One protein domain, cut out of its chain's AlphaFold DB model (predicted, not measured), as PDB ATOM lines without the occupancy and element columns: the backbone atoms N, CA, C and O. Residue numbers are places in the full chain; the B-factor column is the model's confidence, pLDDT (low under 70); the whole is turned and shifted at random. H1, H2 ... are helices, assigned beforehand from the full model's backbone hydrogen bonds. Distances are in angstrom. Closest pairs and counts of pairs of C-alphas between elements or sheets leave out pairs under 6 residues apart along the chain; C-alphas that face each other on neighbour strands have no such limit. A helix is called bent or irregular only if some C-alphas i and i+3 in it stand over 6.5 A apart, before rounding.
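Overview. This is residues 49 to 119 of the 415 residues of the protein "C3H1-type domain-containing protein" of Chromera velia CCMP2878 (UniProt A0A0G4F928). Two helices, H2 and H3, meet near the end of H2 and the beginning of H3 and open as a V; the arm made by H3 is long and bare, and at the open end of the shorter arm, H2, a knot of loops with the small helix H1 makes a head. Residues 50 to 54 pack along H2, the long loop of residues 62 to 77 swings out past H1 and folds back to where H2 begins, and residues 100 to 119 of H3 stick out free, away from the head. The printed part has 71 residues with three named helices, in the order H1, H2, H3, and no named strand; the class is all helix, with 45 residues in the named helices. The whole is loose, with a radius of gyration of the C-alphas of 14.8 A, and flat, its C-alphas spanning 45 by 32 by 16 A.

Along the chain. The printed part begins at Lys 49, whose C-alpha is at (-54.620, 23.638, -32.025). Residues 49 to 51 are a short helical run without a name, and residues 52 to 57 are neither helix nor strand. H1 is residues 58 to 61, Pro 58 to Lys 61, a helix of 4 residues. The stretch from 62 to 77 has no named element, though residues 69 to 71 in it are another short helical run; its C-alphas lie 8 to 19 A from the mean of all C-alphas. H2 follows as residues 78 to 91, Gln 78 to Glu 91, and measures 19.9 A from first to last C-alpha; C-alpha 78 is at (-36.784, 23.900, -37.454) and C-alpha 91 at (-50.178, 16.656, -24.685). After Arg 92 comes H3, residues 93 to 119, the longest helix with 27 residues and 39.3 A from first to last C-alpha. It ends at C-alpha 119, at (-35.439, -3.464, -61.596). None of the three helices is bent or irregular.

Arrangement. H2 and H3 touch, with 5 pairs of C-alphas within 8 A. Their closest C-alphas are those of Phe 89 and Tyr 96, 5.4 A apart. H2 touches H3 with residues 85 to 89 alone, and H3 touches H2 with residues 95 to 96 alone. The two helices run opposite ways at a steep tilt of 54 degrees, and their centres are 20.9 A apart. H1 touches no helix: it is apart from H2, which follows it in the chain, and apart from H3. Residues 100 to 119, which belong to H3, stand free, with no C-alpha 8 or more residues away along the chain within 10 A. In H2 and H3 every O i to N i+4 pair is within hydrogen-bond range; H1 is too short for such a pair, and its one O i to N i+3 pair is within range.

Size, cuts and confidence. The two C-alphas farthest apart are those of Gln 70 and Asp 119, at 45.7 A, and the C-alphas of Lys 49 and Asp 119, the first and last printed, are 44.5 A apart. Without the stretch that stands free, the body of 51 residues spans 32 by 17 by 16 A and has a radius of gyration of 11.2 A. The link from H1 to H2 is long, with 16 residues, and the link from H2 to H3 is tight, with 1 residue. The printed part runs from 49 to 119 with no cut. The mean pLDDT of the printed part is 86.5, and no printed residue of this model is under 70.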
ATOM      1  N   LYS A  49     -55.551  22.507 -31.824       70.62
ATOM      2  CA  LYS A  49     -54.620  23.638 -32.025       70.62
ATOM      3  C   LYS A  49     -53.158  23.172 -32.007       70.62
ATOM      4  O   LYS A  49     -52.315  23.798 -32.634       70.62
ATOM      5  N   LEU A  50     -52.891  22.035 -31.369       70.81
ATOM      6  CA  LEU A  50     -51.586  21.380 -31.263       70.81
ATOM      7  C   LEU A  50     -51.060  20.833 -32.596       70.81
ATOM      8  O   LEU A  50     -49.866  20.596 -32.746       70.81
ATOM      9  N   LEU A  51     -51.937  20.649 -33.588       75.62
ATOM     10  CA  LEU A  51     -51.551  20.250 -34.945       75.62
ATOM     11  C   LEU A  51     -51.217  21.445 -35.845       75.62
ATOM     12  O   LEU A  51     -50.812  21.269 -36.999       75.62
ATOM     13  N   LEU A  52     -51.397  22.673 -35.355       81.06
ATOM     14  CA  LEU A  52     -50.843  23.859 -35.998       81.06
ATOM     15  C   LEU A  52     -49.322  23.818 -35.809       81.06
ATOM     16  O   LEU A  52     -48.830  23.438 -34.756       81.06
ATOM     17  N   LYS A  53     -48.574  24.162 -36.856       84.38
ATOM     18  CA  LYS A  53     -47.102  24.205 -36.900       84.38
ATOM     19  C   LYS A  53     -46.395  22.860 -36.691       84.38
ATOM     20  O   LYS A  53     -45.183  22.768 -36.820       84.38
ATOM     21  N   ALA A  54     -47.151  21.772 -36.557       84.50
ATOM     22  CA  ALA A  54     -46.667  20.394 -36.522       84.50
ATOM     23  C   ALA A  54     -46.226  19.849 -37.905       84.50
ATOM     24  O   ALA A  54     -46.228  18.650 -38.148       84.50
ATOM     25  N   SER A  55     -45.901  20.696 -38.876       85.81
ATOM     26  CA  SER A  55     -45.386  20.273 -40.187       85.81
ATOM     27  C   SER A  55     -44.668  21.435 -40.847       85.81
ATOM     28  O   SER A  55     -45.115  22.569 -40.703       85.81
ATOM     29  N   TRP A  56     -43.592  21.152 -41.582       86.69
ATOM     30  CA  TRP A  56     -42.827  22.176 -42.291       86.69
ATOM     31  C   TRP A  56     -43.627  22.821 -43.411       86.69
ATOM     32  O   TRP A  56     -44.346  22.153 -44.155       86.69
ATOM     33  N   CYS A  57     -43.465  24.132 -43.553       89.19
ATOM     34  CA  CYS A  57     -44.013  24.871 -44.675       89.19
ATOM     35  C   CYS A  57     -43.194  24.543 -45.925       89.19
ATOM     36  O   CYS A  57     -41.988  24.783 -45.908       89.19
ATOM     37  N   PRO A  58     -43.811  24.073 -47.024       87.12
ATOM     38  CA  PRO A  58     -43.080  23.767 -48.254       87.12
ATOM     39  C   PRO A  58     -42.289  24.965 -48.795       87.12
ATOM     40  O   PRO A  58     -41.154  24.815 -49.225       87.12
ATOM     41  N   PHE A  59     -42.852  26.176 -48.702       88.81
ATOM     42  CA  PHE A  59     -42.166  27.393 -49.139       88.81
ATOM     43  C   PHE A  59     -40.935  27.682 -48.284       88.81
ATOM     44  O   PHE A  59     -39.855  27.868 -48.827       88.81
ATOM     45  N   SER A  60     -41.082  27.641 -46.957       89.44
ATOM     46  CA  SER A  60     -39.959  27.883 -46.046       89.44
ATOM     47  C   SER A  60     -38.886  26.804 -46.168       89.44
ATOM     48  O   SER A  60     -37.702  27.110 -46.112       89.44
ATOM     49  N   LYS A  61     -39.298  25.551 -46.410       88.56
ATOM     50  CA  LYS A  61     -38.388  24.432 -46.671       88.56
ATOM     51  C   LYS A  61     -37.490  24.695 -47.873       88.56
ATOM     52  O   LYS A  61     -36.302  24.413 -47.817       88.56
ATOM     53  N   ASN A  62     -38.063  25.267 -48.925       87.19
ATOM     54  CA  ASN A  62     -37.358  25.559 -50.167       87.19
ATOM     55  C   ASN A  62     -36.665  26.938 -50.139       87.19
ATOM     56  O   ASN A  62     -36.293  27.457 -51.185       87.19
ATOM     57  N   GLY A  63     -36.557  27.584 -48.970       86.62
ATOM     58  CA  GLY A  63     -35.974  28.926 -48.836       86.62
ATOM     59  C   GLY A  63     -36.820  30.053 -49.447       86.62
ATOM     60  O   GLY A  63     -36.374  31.195 -49.535       86.62
ATOM     61  N   LEU A  64     -38.058  29.767 -49.857       90.56
ATOM     62  CA  LEU A  64     -38.981  30.736 -50.438       90.56
ATOM     63  C   LEU A  64     -39.785  31.453 -49.348       90.56
ATOM     64  O   LEU A  64     -40.268  30.854 -48.382       90.56
ATOM     65  N   ARG A  65     -40.029  32.755 -49.539       87.88
ATOM     66  CA  ARG A  65     -40.883  33.522 -48.622       87.88
ATOM     67  C   ARG A  65     -42.337  33.060 -48.702       87.88
ATOM     68  O   ARG A  65     -43.026  33.252 -49.704       87.88
ATOM     69  N   CYS A  66     -42.832  32.516 -47.593       89.50
ATOM     70  CA  CYS A  66     -44.235  32.161 -47.443       89.50
ATOM     71  C   CYS A  66     -45.121  33.415 -47.410       89.50
ATOM     72  O   CYS A  66     -45.006  34.253 -46.514       89.50
ATOM     73  N   LYS A  67     -46.082  33.496 -48.338       88.81
ATOM     74  CA  LYS A  67     -47.069  34.591 -48.411       88.81
ATOM     75  C   LYS A  67     -47.961  34.680 -47.169       88.81
ATOM     76  O   LYS A  67     -48.453  35.750 -46.840       88.81
ATOM     77  N   ASN A  68     -48.163  33.554 -46.481       83.31
ATOM     78  CA  ASN A  68     -49.007  33.483 -45.291       83.31
ATOM     79  C   ASN A  68     -48.251  33.769 -43.986       83.31
ATOM     80  O   ASN A  68     -48.912  33.876 -42.960       83.31
ATOM     81  N   TRP A  69     -46.918  33.909 -44.018       78.38
ATOM     82  CA  TRP A  69     -46.062  34.347 -42.903       78.38
ATOM     83  C   TRP A  69     -46.558  33.884 -41.511       78.38
ATOM     84  O   TRP A  69     -46.654  32.681 -41.282       78.38
ATOM     85  N   GLN A  70     -46.955  34.798 -40.613       81.00
ATOM     86  CA  GLN A  70     -47.421  34.507 -39.243       81.00
ATOM     87  C   GLN A  70     -48.741  33.722 -39.167       81.00
ATOM     88  O   GLN A  70     -49.056  33.109 -38.150       81.00
ATOM     89  N   ARG A  71     -49.539  33.739 -40.238       82.19
ATOM     90  CA  ARG A  71     -50.796  32.981 -40.357       82.19
ATOM     91  C   ARG A  71     -50.578  31.634 -41.044       82.19
ATOM     92  O   ARG A  71     -51.545  30.922 -41.333       82.19
ATOM     93  N   CYS A  72     -49.328  31.288 -41.362       85.75
ATOM     94  CA  CYS A  72     -49.007  29.991 -41.916       85.75
ATOM     95  C   CYS A  72     -49.321  28.911 -40.885       85.75
ATOM     96  O   CYS A  72     -48.972  28.997 -39.712       85.75
ATOM     97  N   ARG A  73     -50.017  27.876 -41.350       84.19
ATOM     98  CA  ARG A  73     -50.339  26.701 -40.543       84.19
ATOM     99  C   ARG A  73     -49.106  25.845 -40.272       84.19
ATOM    100  O   ARG A  73     -49.128  25.030 -39.361       84.19
ATOM    101  N   HIS A  74     -48.092  25.977 -41.104       87.25
ATOM    102  CA  HIS A  74     -46.906  25.148 -41.096       87.25
ATOM    103  C   HIS A  74     -45.743  25.924 -40.478       87.25
ATOM    104  O   HIS A  74     -45.734  27.153 -40.540       87.25
ATOM    105  N   SER A  75     -44.776  25.214 -39.903       89.12
ATOM    106  CA  SER A  75     -43.579  25.812 -39.316       89.12
ATOM    107  C   SER A  75     -42.670  26.408 -40.394       89.12
ATOM    108  O   SER A  75     -42.519  25.846 -41.486       89.12
ATOM    109  N   HIS A  76     -42.074  27.561 -40.097       91.00
ATOM    110  CA  HIS A  76     -41.096  28.240 -40.949       91.00
ATOM    111  C   HIS A  76     -39.651  28.018 -40.505       91.00
ATOM    112  O   HIS A  76     -38.752  28.125 -41.338       91.00
ATOM    113  N   SER A  77     -39.428  27.652 -39.243       90.00
ATOM    114  CA  SER A  77     -38.120  27.244 -38.732       90.00
ATOM    115  C   SER A  77     -38.149  25.815 -38.186       90.00
ATOM    116  O   SER A  77     -39.206  25.281 -37.834       90.00
ATOM    117  N   GLN A  78     -36.967  25.195 -38.116       89.50
ATOM    118  CA  GLN A  78     -36.784  23.900 -37.454       89.50
ATOM    119  C   GLN A  78     -37.178  23.990 -35.975       89.50
ATOM    120  O   GLN A  78     -37.913  23.145 -35.479       89.50
ATOM    121  N   GLU A  79     -36.781  25.073 -35.309       92.06
ATOM    122  CA  GLU A  79     -37.095  25.347 -33.903       92.06
ATOM    123  C   GLU A  79     -38.608  25.380 -33.646       92.06
ATOM    124  O   GLU A  79     -39.102  24.796 -32.684       92.06
ATOM    125  N   GLU A  80     -39.369  26.026 -34.532       90.56
ATOM    126  CA  GLU A  80     -40.825  26.110 -34.429       90.56
ATOM    127  C   GLU A  80     -41.495  24.752 -34.662       90.56
ATOM    128  O   GLU A  80     -42.480  24.422 -33.988       90.56
ATOM    129  N   LEU A  81     -40.961  23.948 -35.590       90.75
ATOM    130  CA  LEU A  81     -41.424  22.577 -35.782       90.75
ATOM    131  C   LEU A  81     -41.205  21.761 -34.508       90.75
ATOM    132  O   LEU A  81     -42.135  21.096 -34.050       90.75
ATOM    133  N   ASP A  82     -39.988  21.790 -33.970       90.56
ATOM    134  CA  ASP A  82     -39.569  20.957 -32.845       90.56
ATOM    135  C   ASP A  82     -40.298  21.352 -31.563       90.56
ATOM    136  O   ASP A  82     -40.755  20.481 -30.822       90.56
ATOM    137  N   ALA A  83     -40.527  22.648 -31.344       90.75
ATOM    138  CA  ALA A  83     -41.363  23.132 -30.252       90.75
ATOM    139  C   ALA A  83     -42.803  22.603 -30.357       90.75
ATOM    140  O   ALA A  83     -43.353  22.091 -29.378       90.75
ATOM    141  N   SER A  84     -43.395  22.664 -31.555       89.00
ATOM    142  CA  SER A  84     -44.763  22.183 -31.803       89.00
ATOM    143  C   SER A  84     -44.861  20.659 -31.671       89.00
ATOM    144  O   SER A  84     -45.822  20.131 -31.120       89.00
ATOM    145  N   LEU A  85     -43.841  19.936 -32.138       89.94
ATOM    146  CA  LEU A  85     -43.696  18.491 -31.974       89.94
ATOM    147  C   LEU A  85     -43.546  18.080 -30.513       89.94
ATOM    148  O   LEU A  85     -44.181  17.121 -30.084       89.94
ATOM    149  N   GLY A  86     -42.723  18.803 -29.756       90.81
ATOM    150  CA  GLY A  86     -42.522  18.570 -28.333       90.81
ATOM    151  C   GLY A  86     -43.791  18.845 -27.533       90.81
ATOM    152  O   GLY A  86     -44.113  18.098 -26.612       90.81
ATOM    153  N   GLN A  87     -44.558  19.872 -27.911       89.31
ATOM    154  CA  GLN A  87     -45.875  20.117 -27.332       89.31
ATOM    155  C   GLN A  87     -46.857  18.986 -27.670       89.31
ATOM    156  O   GLN A  87     -47.511  18.465 -26.770       89.31
ATOM    157  N   LEU A  88     -46.897  18.544 -28.932       87.94
ATOM    158  CA  LEU A  88     -47.729  17.418 -29.357       87.94
ATOM    159  C   LEU A  88     -47.375  16.131 -28.603       87.94
ATOM    160  O   LEU A  88     -48.272  15.423 -28.172       87.94
ATOM    161  N   PHE A  89     -46.088  15.845 -28.403       91.00
ATOM    162  CA  PHE A  89     -45.638  14.673 -27.655       91.00
ATOM    163  C   PHE A  89     -46.105  14.700 -26.195       91.00
ATOM    164  O   PHE A  89     -46.565  13.685 -25.682       91.00
ATOM    165  N   ARG A  90     -46.024  15.865 -25.535       90.44
ATOM    166  CA  ARG A  90     -46.446  16.022 -24.135       90.44
ATOM    167  C   ARG A  90     -47.956  15.924 -23.953       90.44
ATOM    168  O   ARG A  90     -48.408  15.328 -22.983       90.44
ATOM    169  N   GLU A  91     -48.725  16.539 -24.847       89.12
ATOM    170  CA  GLU A  91     -50.178  16.656 -24.685       89.12
ATOM    171  C   GLU A  91     -50.947  15.496 -25.336       89.12
ATOM    172  O   GLU A  91     -51.981  15.075 -24.822       89.12
ATOM    173  N   ARG A  92     -50.462  14.979 -26.472       86.88
ATOM    174  CA  ARG A  92     -51.126  13.966 -27.312       86.88
ATOM    175  C   ARG A  92     -50.106  12.989 -27.920       86.88
ATOM    176  O   ARG A  92     -49.853  13.015 -29.135       86.88
ATOM    177  N   PRO A  93     -49.505  12.109 -27.097       88.50
ATOM    178  CA  PRO A  93     -48.491  11.156 -27.556       88.50
ATOM    179  C   PRO A  93     -49.020  10.198 -28.636       88.50
ATOM    180  O   PRO A  93     -48.270   9.803 -29.529       88.50
ATOM    181  N   ASP A  94     -50.322   9.894 -28.624       86.44
ATOM    182  CA  ASP A  94     -51.012   9.107 -29.651       86.44
ATOM    183  C   ASP A  94     -50.857   9.718 -31.054       86.44
ATOM    184  O   ASP A  94     -50.491   9.032 -32.013       86.44
ATOM    185  N   LEU A  95     -51.068  11.031 -31.177       85.12
ATOM    186  CA  LEU A  95     -50.949  11.743 -32.450       85.12
ATOM    187  C   LEU A  95     -49.491  11.906 -32.883       85.12
ATOM    188  O   LEU A  95     -49.201  11.858 -34.084       85.12
ATOM    189  N   TYR A  96     -48.572  12.077 -31.928       89.06
ATOM    190  CA  TYR A  96     -47.137  12.132 -32.204       89.06
ATOM    191  C   TYR A  96     -46.637  10.813 -32.805       89.06
ATOM    192  O   TYR A  96     -46.096  10.819 -33.914       89.06
ATOM    193  N   HIS A  97     -46.858   9.681 -32.126       89.31
ATOM    194  CA  HIS A  97     -46.368   8.379 -32.587       89.31
ATOM    195  C   HIS A  97     -46.956   8.015 -33.945       89.31
ATOM    196  O   HIS A  97     -46.205   7.732 -34.882       89.31
ATOM    197  N   ARG A  98     -48.271   8.191 -34.107       84.62
ATOM    198  CA  ARG A  98     -48.949   7.973 -35.386       84.62
ATOM    199  C   ARG A  98     -48.342   8.808 -36.512       84.62
ATOM    200  O   ARG A  98     -48.113   8.305 -37.607       84.62
ATOM    201  N   ARG A  99     -48.027  10.084 -36.265       86.62
ATOM    202  CA  ARG A  99     -47.332  10.930 -37.248       86.62
ATOM    203  C   ARG A  99     -45.937  10.395 -37.580       86.62
ATOM    204  O   ARG A  99     -45.569  10.390 -38.753       86.62
ATOM    205  N   THR A 100     -45.149   9.984 -36.587       87.38
ATOM    206  CA  THR A 100     -43.791   9.464 -36.829       87.38
ATOM    207  C   THR A 100     -43.798   8.178 -37.652       87.38
ATOM    208  O   THR A 100     -42.975   8.023 -38.555       87.38
ATOM    209  N   GLU A 101     -44.766   7.296 -37.405       89.25
ATOM    210  CA  GLU A 101     -44.972   6.071 -38.177       89.25
ATOM    211  C   GLU A 101     -45.337   6.382 -39.628       89.25
ATOM    212  O   GLU A 101     -44.685   5.873 -40.534       89.25
ATOM    213  N   LEU A 102     -46.264   7.316 -39.870       84.12
ATOM    214  CA  LEU A 102     -46.615   7.735 -41.234       84.12
ATOM    215  C   LEU A 102     -45.416   8.268 -42.020       84.12
ATOM    216  O   LEU A 102     -45.259   7.963 -43.203       84.12
ATOM    217  N   VAL A 103     -44.564   9.073 -41.380       85.88
ATOM    218  CA  VAL A 103     -43.350   9.598 -42.022       85.88
ATOM    219  C   VAL A 103     -42.393   8.456 -42.371       85.88
ATOM    220  O   VAL A 103     -41.845   8.431 -43.479       85.88
ATOM    221  N   ARG A 104     -42.222   7.484 -41.465       88.31
ATOM    222  CA  ARG A 104     -41.415   6.279 -41.704       88.31
ATOM    223  C   ARG A 104     -41.973   5.466 -42.877       88.31
ATOM    224  O   ARG A 104     -41.214   5.093 -43.769       88.31
ATOM    225  N   ASP A 105     -43.285   5.275 -42.929       86.38
ATOM    226  CA  ASP A 105     -43.964   4.516 -43.980       86.38
ATOM    227  C   ASP A 105     -43.919   5.215 -45.338       86.38
ATOM    228  O   ASP A 105     -43.724   4.570 -46.367       86.38
ATOM    229  N   LEU A 106     -44.055   6.543 -45.380       84.44
ATOM    230  CA  LEU A 106     -43.863   7.328 -46.603       84.44
ATOM    231  C   LEU A 106     -42.436   7.186 -47.133       84.44
ATOM    232  O   LEU A 106     -42.247   6.967 -48.331       84.44
ATOM    233  N   LYS A 107     -41.431   7.253 -46.253       88.12
ATOM    234  CA  LYS A 107     -40.027   7.052 -46.634       88.12
ATOM    235  C   LYS A 107     -39.791   5.633 -47.156       88.12
ATOM    236  O   LYS A 107     -39.149   5.470 -48.191       88.12
ATOM    237  N   LYS A 108     -40.371   4.623 -46.497       90.94
ATOM    238  CA  LYS A 108     -40.319   3.221 -46.933       90.94
ATOM    239  C   LYS A 108     -40.969   3.030 -48.305       90.94
ATOM    240  O   LYS A 108     -40.366   2.412 -49.174       90.94
ATOM    241  N   ARG A 109     -42.157   3.601 -48.535       86.75
ATOM    242  CA  ARG A 109     -42.847   3.555 -49.836       86.75
ATOM    243  C   ARG A 109     -42.029   4.208 -50.946       86.75
ATOM    244  O   ARG A 109     -41.908   3.632 -52.020       86.75
ATOM    245  N   ARG A 110     -41.433   5.375 -50.686       89.06
ATOM    246  CA  ARG A 110     -40.537   6.036 -51.649       89.06
ATOM    247  C   ARG A 110     -39.335   5.162 -51.991       89.06
ATOM    248  O   ARG A 110     -39.035   5.007 -53.165       89.06
ATOM    249  N   LEU A 111     -38.699   4.551 -50.991       89.75
ATOM    250  CA  LEU A 111     -37.579   3.635 -51.206       89.75
ATOM    251  C   LEU A 111     -37.990   2.416 -52.045       89.75
ATOM    252  O   LEU A 111     -37.307   2.086 -53.004       89.75
ATOM    253  N   LEU A 112     -39.131   1.796 -51.733       86.81
ATOM    254  CA  LEU A 112     -39.664   0.668 -52.504       86.81
ATOM    255  C   LEU A 112     -39.955   1.052 -53.960       86.81
ATOM    256  O   LEU A 112     -39.631   0.295 -54.868       86.81
ATOM    257  N   ASN A 113     -40.509   2.244 -54.194       85.31
ATOM    258  CA  ASN A 113     -40.739   2.742 -55.548       85.31
ATOM    259  C   ASN A 113     -39.429   2.992 -56.309       85.31
ATOM    260  O   ASN A 113     -39.391   2.747 -57.511       85.31
ATOM    261  N   LYS A 114     -38.369   3.463 -55.631       87.94
ATOM    262  CA  LYS A 114     -37.034   3.608 -56.235       87.94
ATOM    263  C   LYS A 114     -36.443   2.251 -56.620       87.94
ATOM    264  O   LYS A 114     -35.951   2.124 -57.731       87.94
ATOM    265  N   LEU A 115     -36.547   1.247 -55.743       88.00
ATOM    266  CA  LEU A 115     -36.071  -0.114 -56.025       88.00
ATOM    267  C   LEU A 115     -36.807  -0.724 -57.222       88.00
ATOM    268  O   LEU A 115     -36.164  -1.131 -58.177       88.00
ATOM    269  N   ARG A 116     -38.145  -0.652 -57.245       84.38
ATOM    270  CA  ARG A 116     -38.946  -1.148 -58.376       84.38
ATOM    271  C   ARG A 116     -38.553  -0.506 -59.713       84.38
ATOM    272  O   ARG A 116     -38.535  -1.180 -60.726       84.38
ATOM    273  N   LYS A 117     -38.252   0.798 -59.727       81.44
ATOM    274  CA  LYS A 117     -37.796   1.494 -60.945       81.44
ATOM    275  C   LYS A 117     -36.387   1.075 -61.386       81.44
ATOM    276  O   LYS A 117     -36.072   1.227 -62.556       81.44
ATOM    277  N   ALA A 118     -35.544   0.600 -60.469       79.06
ATOM    278  CA  ALA A 118     -34.211   0.105 -60.801       79.06
ATOM    279  C   ALA A 118     -34.253  -1.300 -61.427       79.06
ATOM    280  O   ALA A 118     -33.389  -1.617 -62.239       79.06
ATOM    281  N   ASP A 119     -35.257  -2.107 -61.069       77.69
ATOM    282  CA  ASP A 119     -35.439  -3.464 -61.596       77.69
ATOM    283  C   ASP A 119     -36.038  -3.481 -63.022       77.69
ATOM    284  O   ASP A 119     -35.797  -4.429 -63.765       77.69
TER     285      ASP A 119